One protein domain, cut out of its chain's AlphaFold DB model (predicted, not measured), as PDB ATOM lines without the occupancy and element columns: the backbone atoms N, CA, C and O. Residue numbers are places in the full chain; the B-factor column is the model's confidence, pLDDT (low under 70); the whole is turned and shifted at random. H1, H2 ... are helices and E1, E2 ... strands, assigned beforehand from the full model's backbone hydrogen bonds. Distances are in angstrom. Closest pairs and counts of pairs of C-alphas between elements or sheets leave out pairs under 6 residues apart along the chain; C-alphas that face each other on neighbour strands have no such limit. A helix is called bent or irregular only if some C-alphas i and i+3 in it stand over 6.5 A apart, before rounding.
ATOM      1  N   ARG A 236     174.541 112.193  48.013       94.06
ATOM      2  CA  ARG A 236     174.427 111.937  46.570       94.06
ATOM      3  C   ARG A 236     173.115 112.506  46.049       94.06
ATOM      4  O   ARG A 236     172.074 112.311  46.671       94.06
ATOM      5  N   SER A 237     173.171 113.214  44.927       95.06
ATOM      6  CA  SER A 237     171.989 113.625  44.169       95.06
ATOM      7  C   SER A 237     171.818 112.675  42.995       95.06
ATOM      8  O   SER A 237     172.747 112.506  42.204       95.06
ATOM      9  N   ILE A 238     170.648 112.038  42.922       94.12
ATOM     10  CA  ILE A 238     170.329 111.015  41.929       94.12
ATOM     11  C   ILE A 238     169.163 111.511  41.080       94.12
ATOM     12  O   ILE A 238     168.113 111.871  41.606       94.12
ATOM     13  N   THR A 239     169.337 111.529  39.762       94.81
ATOM     14  CA  THR A 239     168.275 111.815  38.789       94.81
ATOM     15  C   THR A 239     168.306 110.764  37.690       94.81
ATOM     16  O   THR A 239     169.378 110.371  37.239       94.81
ATOM     17  N   TYR A 240     167.136 110.313  37.243       95.00
ATOM     18  CA  TYR A 240     167.011 109.351  36.152       95.00
ATOM     19  C   TYR A 240     166.465 110.043  34.908       95.00
ATOM     20  O   TYR A 240     165.461 110.751  34.992       95.00
ATOM     21  N   ASN A 241     167.100 109.813  33.761       96.31
ATOM     22  CA  ASN A 241     166.593 110.242  32.462       96.31
ATOM     23  C   ASN A 241     166.298 109.023  31.590       96.31
ATOM     24  O   ASN A 241     167.150 108.146  31.456       96.31
ATOM     25  N   PHE A 242     165.110 108.985  30.997       96.56
ATOM     26  CA  PHE A 242     164.667 107.912  30.112       96.56
ATOM     27  C   PHE A 242     164.795 108.399  28.671       96.56
ATOM     28  O   PHE A 242     164.118 109.350  28.279       96.56
ATOM     29  N   THR A 243     165.656 107.760  27.892       95.44
ATOM     30  CA  THR A 243     165.969 108.141  26.510       95.44
ATOM     31  C   THR A 243     165.781 106.952  25.572       95.44
ATOM     32  O   THR A 243     165.616 105.816  26.021       95.44
ATOM     33  N   ASN A 244     165.812 107.202  24.260       96.75
ATOM     34  CA  ASN A 244     165.972 106.122  23.288       96.75
ATOM     35  C   ASN A 244     167.338 105.429  23.486       96.75
ATOM     36  O   ASN A 244     168.251 106.023  24.064       96.75
ATOM     37  N   ASP A 245     167.461 104.174  23.058       96.38
ATOM     38  CA  ASP A 245     168.695 103.392  23.176       96.38
ATOM     39  C   ASP A 245     169.656 103.517  21.983       96.38
ATOM     40  O   ASP A 245     170.724 102.908  22.025       96.38
ATOM     41  N   SER A 246     169.327 104.318  20.962       96.12
ATOM     42  CA  SER A 246     170.150 104.504  19.758       96.12
ATOM     43  C   SER A 246     171.565 105.007  20.036       96.12
ATOM     44  O   SER A 246     172.487 104.607  19.334       96.12
ATOM     45  N   ASP A 247     171.738 105.837  21.069       94.19
ATOM     46  CA  ASP A 247     172.966 106.619  21.270       94.19
ATOM     47  C   ASP A 247     173.830 106.083  22.431       94.19
ATOM     48  O   ASP A 247     174.821 106.704  22.813       94.19
ATOM     49  N   ILE A 248     173.485 104.920  23.014       95.06
ATOM     50  CA  ILE A 248     174.210 104.357  24.175       95.06
ATOM     51  C   ILE A 248     175.707 104.213  23.875       95.06
ATOM     52  O   ILE A 248     176.539 104.572  24.710       95.06
ATOM     53  N   GLU A 249     176.056 103.675  22.704       93.88
ATOM     54  CA  GLU A 249     177.450 103.410  22.318       93.88
ATOM     55  C   GLU A 249     178.274 104.696  22.181       93.88
ATOM     56  O   GLU A 249     179.463 104.703  22.511       93.88
ATOM     57  N   ASP A 250     177.632 105.791  21.776       95.06
ATOM     58  CA  ASP A 250     178.277 107.085  21.573       95.06
ATOM     59  C   ASP A 250     178.387 107.883  22.886       95.06
ATOM     60  O   ASP A 250     179.395 108.551  23.141       95.06
ATOM     61  N   GLU A 251     177.388 107.784  23.769       94.06
ATOM     62  CA  GLU A 251     177.268 108.642  24.953       94.06
ATOM     63  C   GLU A 251     177.834 108.035  26.248       94.06
ATOM     64  O   GLU A 251     178.195 108.783  27.170       94.06
ATOM     65  N   PHE A 252     177.952 106.702  26.370       94.12
ATOM     66  CA  PHE A 252     178.262 106.069  27.667       94.12
ATOM     67  C   PHE A 252     179.590 106.549  28.277       94.12
ATOM     68  O   PHE A 252     179.708 106.727  29.496       94.12
ATOM     69  N   MET A 253     180.597 106.799  27.436       94.56
ATOM     70  CA  MET A 253     181.909 107.279  27.875       94.56
ATOM     71  C   MET A 253     181.842 108.701  28.429       94.56
ATOM     72  O   MET A 253     182.551 109.035  29.377       94.56
ATOM     73  N   GLU A 254     181.035 109.577  27.836       95.75
ATOM     74  CA  GLU A 254     180.860 110.935  28.348       95.75
ATOM     75  C   GLU A 254     180.029 110.925  29.633       95.75
ATOM     76  O   GLU A 254     180.397 111.587  30.610       95.75
ATOM     77  N   HIS A 255     178.969 110.115  29.674       96.56
ATOM     78  CA  HIS A 255     178.118 109.964  30.848       96.56
ATOM     79  C   HIS A 255     178.908 109.522  32.090       96.56
ATOM     80  O   HIS A 255     178.812 110.163  33.138       96.56
ATOM     81  N   THR A 256     179.728 108.475  31.964       94.06
ATOM     82  CA  THR A 256     180.537 107.921  33.069       94.06
ATOM     83  C   THR A 256     181.682 108.838  33.507       94.06
ATOM     84  O   THR A 256     182.096 108.806  34.665       94.06
ATOM     85  N   ARG A 257     182.188 109.701  32.617       94.94
ATOM     86  CA  ARG A 257     183.163 110.739  32.988       94.94
ATOM     87  C   ARG A 257     182.516 111.900  33.733       94.94
ATOM     88  O   ARG A 257     183.137 112.422  34.651       94.94
ATOM     89  N   LYS A 258     181.303 112.309  33.352       96.94
ATOM     90  CA  LYS A 258     180.591 113.428  33.991       96.94
ATOM     91  C   LYS A 258     179.962 113.059  35.329       96.94
ATOM     92  O   LYS A 258     179.870 113.925  36.190       96.94
ATOM     93  N   ASN A 259     179.513 111.813  35.479       97.31
ATOM     94  CA  ASN A 259     178.769 111.365  36.649       97.31
ATOM     95  C   ASN A 259     179.589 110.361  37.447       97.31
ATOM     96  O   ASN A 259     179.790 109.235  36.997       97.31
ATOM     97  N   GLU A 260     180.035 110.763  38.636       95.56
ATOM     98  CA  GLU A 260     180.966 109.963  39.434       95.56
ATOM     99  C   GLU A 260     180.438 108.558  39.724       95.56
ATOM    100  O   GLU A 260     181.207 107.602  39.642       95.56
ATOM    101  N   PHE A 261     179.144 108.424  40.022       95.75
ATOM    102  CA  PHE A 261     178.516 107.135  40.302       95.75
ATOM    103  C   PHE A 261     177.452 106.741  39.275       95.75
ATOM    104  O   PHE A 261     176.565 105.938  39.582       95.75
ATOM    105  N   GLY A 262     177.497 107.347  38.087       95.12
ATOM    106  CA  GLY A 262     176.480 107.146  37.061       95.12
ATOM    107  C   GLY A 262     176.458 105.719  36.524       95.12
ATOM    108  O   GLY A 262     177.489 105.047  36.449       95.12
ATOM    109  N   ASP A 263     175.273 105.250  36.152       94.75
ATOM    110  CA  ASP A 263     175.057 103.970  35.481       94.75
ATOM    111  C   ASP A 263     173.996 104.108  34.382       94.75
ATOM    112  O   ASP A 263     173.296 105.120  34.287       94.75
ATOM    113  N   ILE A 264     173.925 103.103  33.509       95.81
ATOM    114  CA  ILE A 264     172.957 103.047  32.416       95.81
ATOM    115  C   ILE A 264     172.227 101.714  32.516       95.81
ATOM    116  O   ILE A 264     172.834 100.650  32.379       95.81
ATOM    117  N   GLN A 265     170.917 101.765  32.738       94.94
ATOM    118  CA  GLN A 265     170.055 100.592  32.676       94.94
ATOM    119  C   GLN A 265     169.389 100.526  31.302       94.94
ATOM    120  O   GLN A 265     168.610 101.402  30.935       94.94
ATOM    121  N   TRP A 266     169.656  99.460  30.551       95.81
ATOM    122  CA  TRP A 266     169.078  99.262  29.222       95.81
ATOM    123  C   TRP A 266     167.864  98.326  29.274       95.81
ATOM    124  O   TRP A 266     167.905  97.268  29.911       95.81
ATOM    125  N   TYR A 267     166.785  98.719  28.595       95.94
ATOM    126  CA  TYR A 267     165.581  97.922  28.359       95.94
ATOM    127  C   TYR A 267     165.400  97.697  26.846       95.94
ATOM    128  O   TYR A 267     164.648  98.443  26.210       95.94
ATOM    129  N   PRO A 268     166.035  96.660  26.263       94.50
ATOM    130  CA  PRO A 268     166.070  96.465  24.809       94.50
ATOM    131  C   PRO A 268     164.684  96.340  24.169       94.50
ATOM    132  O   PRO A 268     164.402  96.955  23.149       94.50
ATOM    133  N   SER A 269     163.764  95.603  24.804       96.50
ATOM    134  CA  SER A 269     162.395  95.422  24.293       96.50
ATOM    135  C   SER A 269     161.556  96.702  24.295       96.50
ATOM    136  O   SER A 269     160.471  96.727  23.717       96.50
ATOM    137  N   ARG A 270     162.031  97.754  24.969       96.25
ATOM    138  CA  ARG A 270     161.384  99.066  25.050       96.25
ATOM    139  C   ARG A 270     162.129 100.129  24.249       96.25
ATOM    140  O   ARG A 270     161.717 101.283  24.310       96.25
ATOM    141  N   HIS A 271     163.224  99.775  23.570       96.62
ATOM    142  CA  HIS A 271     164.124 100.733  22.923       96.62
ATOM    143  C   HIS A 271     164.479 101.910  23.848       96.62
ATOM    144  O   HIS A 271     164.373 103.077  23.471       96.62
ATOM    145  N   THR A 272     164.745 101.606  25.126       97.44
ATOM    146  CA  THR A 272     164.895 102.614  26.184       97.44
ATOM    147  C   THR A 272     166.194 102.407  26.951       97.44
ATOM    148  O   THR A 272     166.417 101.331  27.515       97.44
ATOM    149  N   ALA A 273     166.995 103.464  27.054       97.50
ATOM    150  CA  ALA A 273     168.104 103.579  27.992       97.50
ATOM    151  C   ALA A 273     167.689 104.469  29.169       97.50
ATOM    152  O   ALA A 273     167.040 105.499  28.989       97.50
ATOM    153  N   VAL A 274     168.049 104.078  30.388       96.62
ATOM    154  CA  VAL A 274     167.828 104.886  31.588       96.62
ATOM    155  C   VAL A 274     169.175 105.295  32.142       96.62
ATOM    156  O   VAL A 274     169.886 104.482  32.728       96.62
ATOM    157  N   TYR A 275     169.509 106.563  31.953       97.12
ATOM    158  CA  TYR A 275     170.726 107.166  32.468       97.12
ATOM    159  C   TYR A 275     170.508 107.627  33.902       97.12
ATOM    160  O   TYR A 275     169.612 108.434  34.178       97.12
ATOM    161  N   ARG A 276     171.351 107.152  34.812       95.88
ATOM    162  CA  ARG A 276     171.380 107.580  36.204       95.88
ATOM    163  C   ARG A 276     172.465 108.631  36.392       95.88
ATOM    164  O   ARG A 276     173.653 108.334  36.416       95.88
ATOM    165  N   TYR A 277     172.047 109.868  36.591       97.00
ATOM    166  CA  TYR A 277     172.914 110.977  36.963       97.00
ATOM    167  C   TYR A 277     173.098 110.935  38.469       97.00
ATOM    168  O   TYR A 277     172.160 111.219  39.208       97.00
ATOM    169  N   ASP A 278     174.282 110.533  38.916       95.56
ATOM    170  CA  ASP A 278     174.563 110.296  40.325       95.56
ATOM    171  C   ASP A 278     175.880 110.950  40.722       95.56
ATOM    172  O   ASP A 278     176.964 110.522  40.309       95.56
ATOM    173  N   ASN A 279     175.760 112.031  41.489       95.88
ATOM    174  CA  ASN A 279     176.860 112.933  41.794       95.88
ATOM    175  C   ASN A 279     176.893 113.292  43.271       95.88
ATOM    176  O   ASN A 279     175.854 113.429  43.925       95.88
ATOM    177  N   ARG A 280     178.105 113.517  43.781       94.94
ATOM    178  CA  ARG A 280     178.304 114.061  45.124       94.94
ATOM    179  C   ARG A 280     177.726 115.465  45.228       94.94
ATOM    180  O   ARG A 280     177.909 116.296  44.342       94.94
ATOM    181  N   VAL A 281     177.106 115.739  46.365       96.44
ATOM    182  CA  VAL A 281     176.651 117.063  46.779       96.44
ATOM    183  C   VAL A 281     176.998 117.296  48.257       96.44
ATOM    184  O   VAL A 281     177.168 116.335  49.018       96.44
ATOM    185  N   PRO A 282     177.147 118.559  48.695       95.31
ATOM    186  CA  PRO A 282     177.441 118.873  50.090       95.31
ATOM    187  C   PRO A 282     176.406 118.315  51.081       95.31
ATOM    188  O   PRO A 282     175.222 118.183  50.776       95.31
ATOM    189  N   LEU A 283     176.823 118.062  52.326       94.44
ATOM    190  CA  LEU A 283     175.922 117.568  53.382       94.44
ATOM    191  C   LEU A 283     174.756 118.525  53.694       94.44
ATOM    192  O   LEU A 283     173.703 118.080  54.152       94.44
ATOM    193  N   ASN A 284     174.926 119.826  53.435       94.56
ATOM    194  CA  ASN A 284     173.887 120.836  53.644       94.56
ATOM    195  C   ASN A 284     172.843 120.898  52.511       94.56
ATOM    196  O   ASN A 284     171.884 121.659  52.626       94.56
ATOM    197  N   THR A 285     172.993 120.109  51.439       96.19
ATOM    198  CA  THR A 285     171.961 119.970  50.406       96.19
ATOM    199  C   THR A 285     170.675 119.405  51.018       96.19
ATOM    200  O   THR A 285     170.722 118.517  51.875       96.19
ATOM    201  N   SER A 286     169.522 119.931  50.596       94.00
ATOM    202  CA  SER A 286     168.196 119.521  51.077       94.00
ATOM    203  C   SER A 286     167.916 118.035  50.833       94.00
ATOM    204  O   SER A 286     168.353 117.484  49.827       94.00
ATOM    205  N   GLY A 287     167.140 117.415  51.725       90.38
ATOM    206  CA  GLY A 287     166.845 115.978  51.720       90.38
ATOM    207  C   GLY A 287     167.449 115.274  52.936       90.38
ATOM    208  O   GLY A 287     168.405 115.770  53.541       90.38
ATOM    209  N   ASP A 288     166.886 114.131  53.306       87.81
ATOM    210  CA  ASP A 288     167.310 113.324  54.458       87.81
ATOM    211  C   ASP A 288     168.515 112.413  54.155       87.81
ATOM    212  O   ASP A 288     169.109 111.864  55.077       87.81
ATOM    213  N   GLY A 289     168.925 112.318  52.885       84.81
ATOM    214  CA  GLY A 289     170.047 111.481  52.459       84.81
ATOM    215  C   GLY A 289     169.692 109.998  52.345       84.81
ATOM    216  O   GLY A 289     170.597 109.176  52.228       84.81
ATOM    217  N   VAL A 290     168.403 109.654  52.362       84.75
ATOM    218  CA  VAL A 290     167.922 108.283  52.191       84.75
ATOM    219  C   VAL A 290     167.663 108.009  50.710       84.75
ATOM    220  O   VAL A 290     167.111 108.831  49.983       84.75
ATOM    221  N   ASN A 291     168.084 106.836  50.233       82.31
ATOM    222  CA  ASN A 291     167.758 106.388  48.882       82.31
ATOM    223  C   ASN A 291     166.370 105.728  48.865       82.31
ATOM    224  O   ASN A 291     166.227 104.571  49.266       82.31
ATOM    225  N   ASP A 292     165.375 106.437  48.336       75.06
ATOM    226  CA  ASP A 292     163.980 105.985  48.241       75.06
ATOM    227  C   ASP A 292     163.701 104.988  47.104       75.06
ATOM    228  O   ASP A 292     162.555 104.780  46.694       75.06
ATOM    229  N   PHE A 293     164.733 104.334  46.567       78.31
ATOM    230  CA  PHE A 293     164.550 103.294  45.566       78.31
ATOM    231  C   PHE A 293     163.673 102.149  46.104       78.31
ATOM    232  O   PHE A 293     164.072 101.389  46.991       78.31
ATOM    233  N   LEU A 294     162.493 101.979  45.498       70.50
ATOM    234  CA  LEU A 294     161.470 101.004  45.903       70.50
ATOM    235  C   LEU A 294     161.997  99.566  46.036       70.50
ATOM    236  O   LEU A 294     161.519  98.809  46.879       70.50
ATOM    237  N   GLY A 295     162.988  99.177  45.225       66.62
ATOM    238  CA  GLY A 295     163.575  97.836  45.276       66.62
ATOM    239  C   GLY A 295     164.375  97.543  46.552       66.62
ATOM    240  O   GLY A 295     164.621  96.375  46.850       66.62
ATOM    241  N   PHE A 296     164.751  98.568  47.322       63.56
ATOM    242  CA  PHE A 296     165.419  98.425  48.622       63.56
ATOM    243  C   PHE A 296     164.511  98.740  49.813       63.56
ATOM    244  O   PHE A 296     164.922  98.544  50.958       63.56
ATOM    245  N   GLN A 297     163.272  99.168  49.561       66.62
ATOM    246  CA  GLN A 297     162.286  99.422  50.603       66.62
ATOM    247  C   GLN A 297     161.553  98.137  51.016       66.62
ATOM    248  O   GLN A 297     161.316  97.218  50.224       66.62
ATOM    249  N   SER A 298     161.155  98.071  52.288       60.97
ATOM    250  CA  SER A 298     160.279  97.007  52.774       60.97
ATOM    251  C   SER A 298     158.903  97.141  52.129       60.97
ATOM    252  O   SER A 298     158.190  98.112  52.371       60.97
ATOM    253  N   ASN A 299     158.511  96.145  51.341       60.94
ATOM    254  CA  ASN A 299     157.185  96.096  50.744       60.94
ATOM    255  C   ASN A 299     156.234  95.310  51.656       60.94
ATOM    256  O   ASN A 299     156.577  94.227  52.139       60.94
ATOM    257  N   LEU A 300     155.021  95.827  51.871       63.50
ATOM    258  CA  LEU A 300     153.974  95.091  52.580       63.50
ATOM    259  C   LEU A 300     153.685  93.781  51.842       63.50
ATOM    260  O   LEU A 300     153.322  93.789  50.667       63.50
ATOM    261  N   ILE A 301     153.770  92.651  52.549       61.44
ATOM    262  CA  ILE A 301     153.516  91.314  51.982       61.44
ATOM    263  C   ILE A 301     152.153  91.263  51.288       61.44
ATOM    264  O   ILE A 301     152.015  90.627  50.246       61.44
ATOM    265  N   LEU A 302     151.148  91.927  51.870       61.09
ATOM    266  CA  LEU A 302     149.805  91.974  51.309       61.09
ATOM    267  C   LEU A 302     149.793  92.666  49.940       61.09
ATOM    268  O   LEU A 302     149.172  92.140  49.025       61.09
ATOM    269  N   LEU A 303     150.528  93.778  49.799       61.28
ATOM    270  CA  LEU A 303     150.682  94.509  48.538       61.28
ATOM    271  C   LEU A 303     151.439  93.667  47.505       61.28
ATOM    272  O   LEU A 303     150.989  93.516  46.374       61.28
ATOM    273  N   SER A 304     152.545  93.030  47.891       60.53
ATOM    274  CA  SER A 304     153.298  92.167  46.970       60.53
ATOM    275  C   SER A 304     152.484  90.948  46.514       60.53
ATOM    276  O   SER A 304     152.569  90.540  45.355       60.53
ATOM    277  N   LYS A 305     151.673  90.357  47.405       64.81
ATOM    278  CA  LYS A 305     150.774  89.240  47.076       64.81
ATOM    279  C   LYS A 305     149.624  89.679  46.173       64.81
ATOM    280  O   LYS A 305     149.312  88.953  45.233       64.81
ATOM    281  N   SER A 306     149.014  90.838  46.425       60.59
ATOM    282  CA  SER A 306     147.912  91.346  45.603       60.59
ATOM    283  C   SER A 306     148.379  91.755  44.207       60.59
ATOM    284  O   SER A 306     147.719  91.389  43.236       60.59
ATOM    285  N   VAL A 307     149.544  92.403  44.079       65.88
ATOM    286  CA  VAL A 307     150.176  92.719  42.781       65.88
ATOM    287  C   VAL A 307     150.504  91.443  42.003       65.88
ATOM    288  O   VAL A 307     150.221  91.349  40.811       65.88
ATOM    289  N   ARG A 308     151.046  90.410  42.663       62.59
ATOM    290  CA  ARG A 308     151.319  89.122  42.003       62.59
ATOM    291  C   ARG A 308     150.033  88.416  41.560       62.59
ATOM    292  O   ARG A 308     150.003  87.855  40.472       62.59
ATOM    293  N   ALA A 309     148.981  88.453  42.378       57.34
ATOM    294  CA  ALA A 309     147.688  87.867  42.032       57.34
ATOM    295  C   ALA A 309     147.030  88.588  40.844       57.34
ATOM    296  O   ALA A 309     146.521  87.932  39.945       57.34
ATOM    297  N   THR A 310     147.100  89.921  40.799       60.28
ATOM    298  CA  THR A 310     146.580  90.713  39.670       60.28
ATOM    299  C   THR A 310     147.406  90.534  38.397       60.28
ATOM    300  O   THR A 310     146.825  90.433  37.323       60.28
ATOM    301  N   GLY A 311     148.731  90.392  38.498       45.59
ATOM    302  CA  GLY A 311     149.585  90.074  37.348       45.59
ATOM    303  C   GLY A 311     149.276  88.717  36.701       45.59
ATOM    304  O   GLY A 311     149.334  88.612  35.485       45.59
ATOM    305  N   ILE A 312     148.898  87.703  37.491       52.47
ATOM    306  CA  ILE A 312     148.476  86.379  36.985       52.47
ATOM    307  C   ILE A 312     147.100  86.446  36.306       52.47
ATOM    308  O   ILE A 312     146.842  85.707  35.360       52.47
ATOM    309  N   ILE A 313     146.213  87.321  36.787       45.94
ATOM    310  CA  ILE A 313     144.886  87.520  36.191       45.94
ATOM    311  C   ILE A 313     145.018  88.218  34.831       45.94
ATOM    312  O   ILE A 313     144.396  87.785  33.874       45.94
ATOM    313  N   LEU A 314     145.882  89.232  34.724       46.19
ATOM    314  CA  LEU A 314     146.091  90.000  33.490       46.19
ATOM    315  C   LEU A 314     146.951  89.286  32.432       46.19
ATOM    316  O   LEU A 314     147.023  89.759  31.305       46.19
ATOM    317  N   SER A 315     147.635  88.191  32.779       44.72
ATOM    318  CA  SER A 315     148.418  87.381  31.830       44.72
ATOM    319  C   SER A 315     147.647  86.196  31.239       44.72
ATOM    320  O   SER A 315     148.222  85.433  30.468       44.72
ATOM    321  N   ASN A 316     146.400  85.991  31.670       42.22
ATOM    322  CA  ASN A 316     145.511  84.924  31.199       42.22
ATOM    323  C   ASN A 316     144.394  85.441  30.267       42.22
ATOM    324  O   ASN A 316     143.506  84.660  29.927       42.22
TER     325      ASN A 316
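This is residues 236 to 316 of the 317 residues of the protein "L-gulonolactone oxidase 3-like" of Nicotiana tabacum (UniProt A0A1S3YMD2). A narrow, antiparallel sheet of three strands has one short helix, H1, over one face and no named helix over the other, and from this body residues 292 to 316 stick out as a free arm that ends in the helix H2. The printed part has 81 residues, with the order E1, H1, E2, E3, H2 along the chain and E1, E3, E2 across the sheet; the class is mixed, helices and strands. It is only just loose, close to extended, with a radius of gyration of the C-alphas of 17.1 A, and its outline is flat, 45 by 37 by 13 A.

The inner strand E3, residues 272 to 281, is antiparallel to E1, residues 236 to 244, at 161 degrees, with N 239 and O 277 within hydrogen-bond range at 2.9 A. On its other side E3 forms a hairpin with E2, residues 263 to 267, antiparallel at 162 degrees, with N 274 and O 265 at 2.8 A. H1, residues 248 to 258, is on the sheet at a height of 9.6 A, over E3 and E2; its closest C-alphas to E2 are those of Thr 256 and Asp 263, 7.2 A apart. It runs along the strands, at 10 degrees to E2 on the local plane. E1, H1 and E2 form a split strand-helix-strand unit, two strands running the same way with E3 between them, and its crossover is right-handed. H2, residues 301 to 314, is not on the sheet and is apart from E1, H1 and E2. Each O i to N i+4 pair is within hydrogen-bond range in H2, and 5 of 7 in H1.

E1 begins at C-alpha 236, (174.427, 111.937, 46.570), and is 25.4 A long; E3 is 27.8 A and E2 13.3 A. H1, 14.8 A, is irregular: C-alphas 250 and 253 are 7.3 A apart. H2, 20.0 A, ends at C-alpha 314, (146.091, 90.000, 33.490).

The two C-alphas farthest apart, those of Asn 284 and Asn 316, are 51.0 A apart. The printed part has no cut. The link from E3 to H2, 19 residues, is long. The mean pLDDT of the printed part is 84.0, and residues 295 to 316 are under 70.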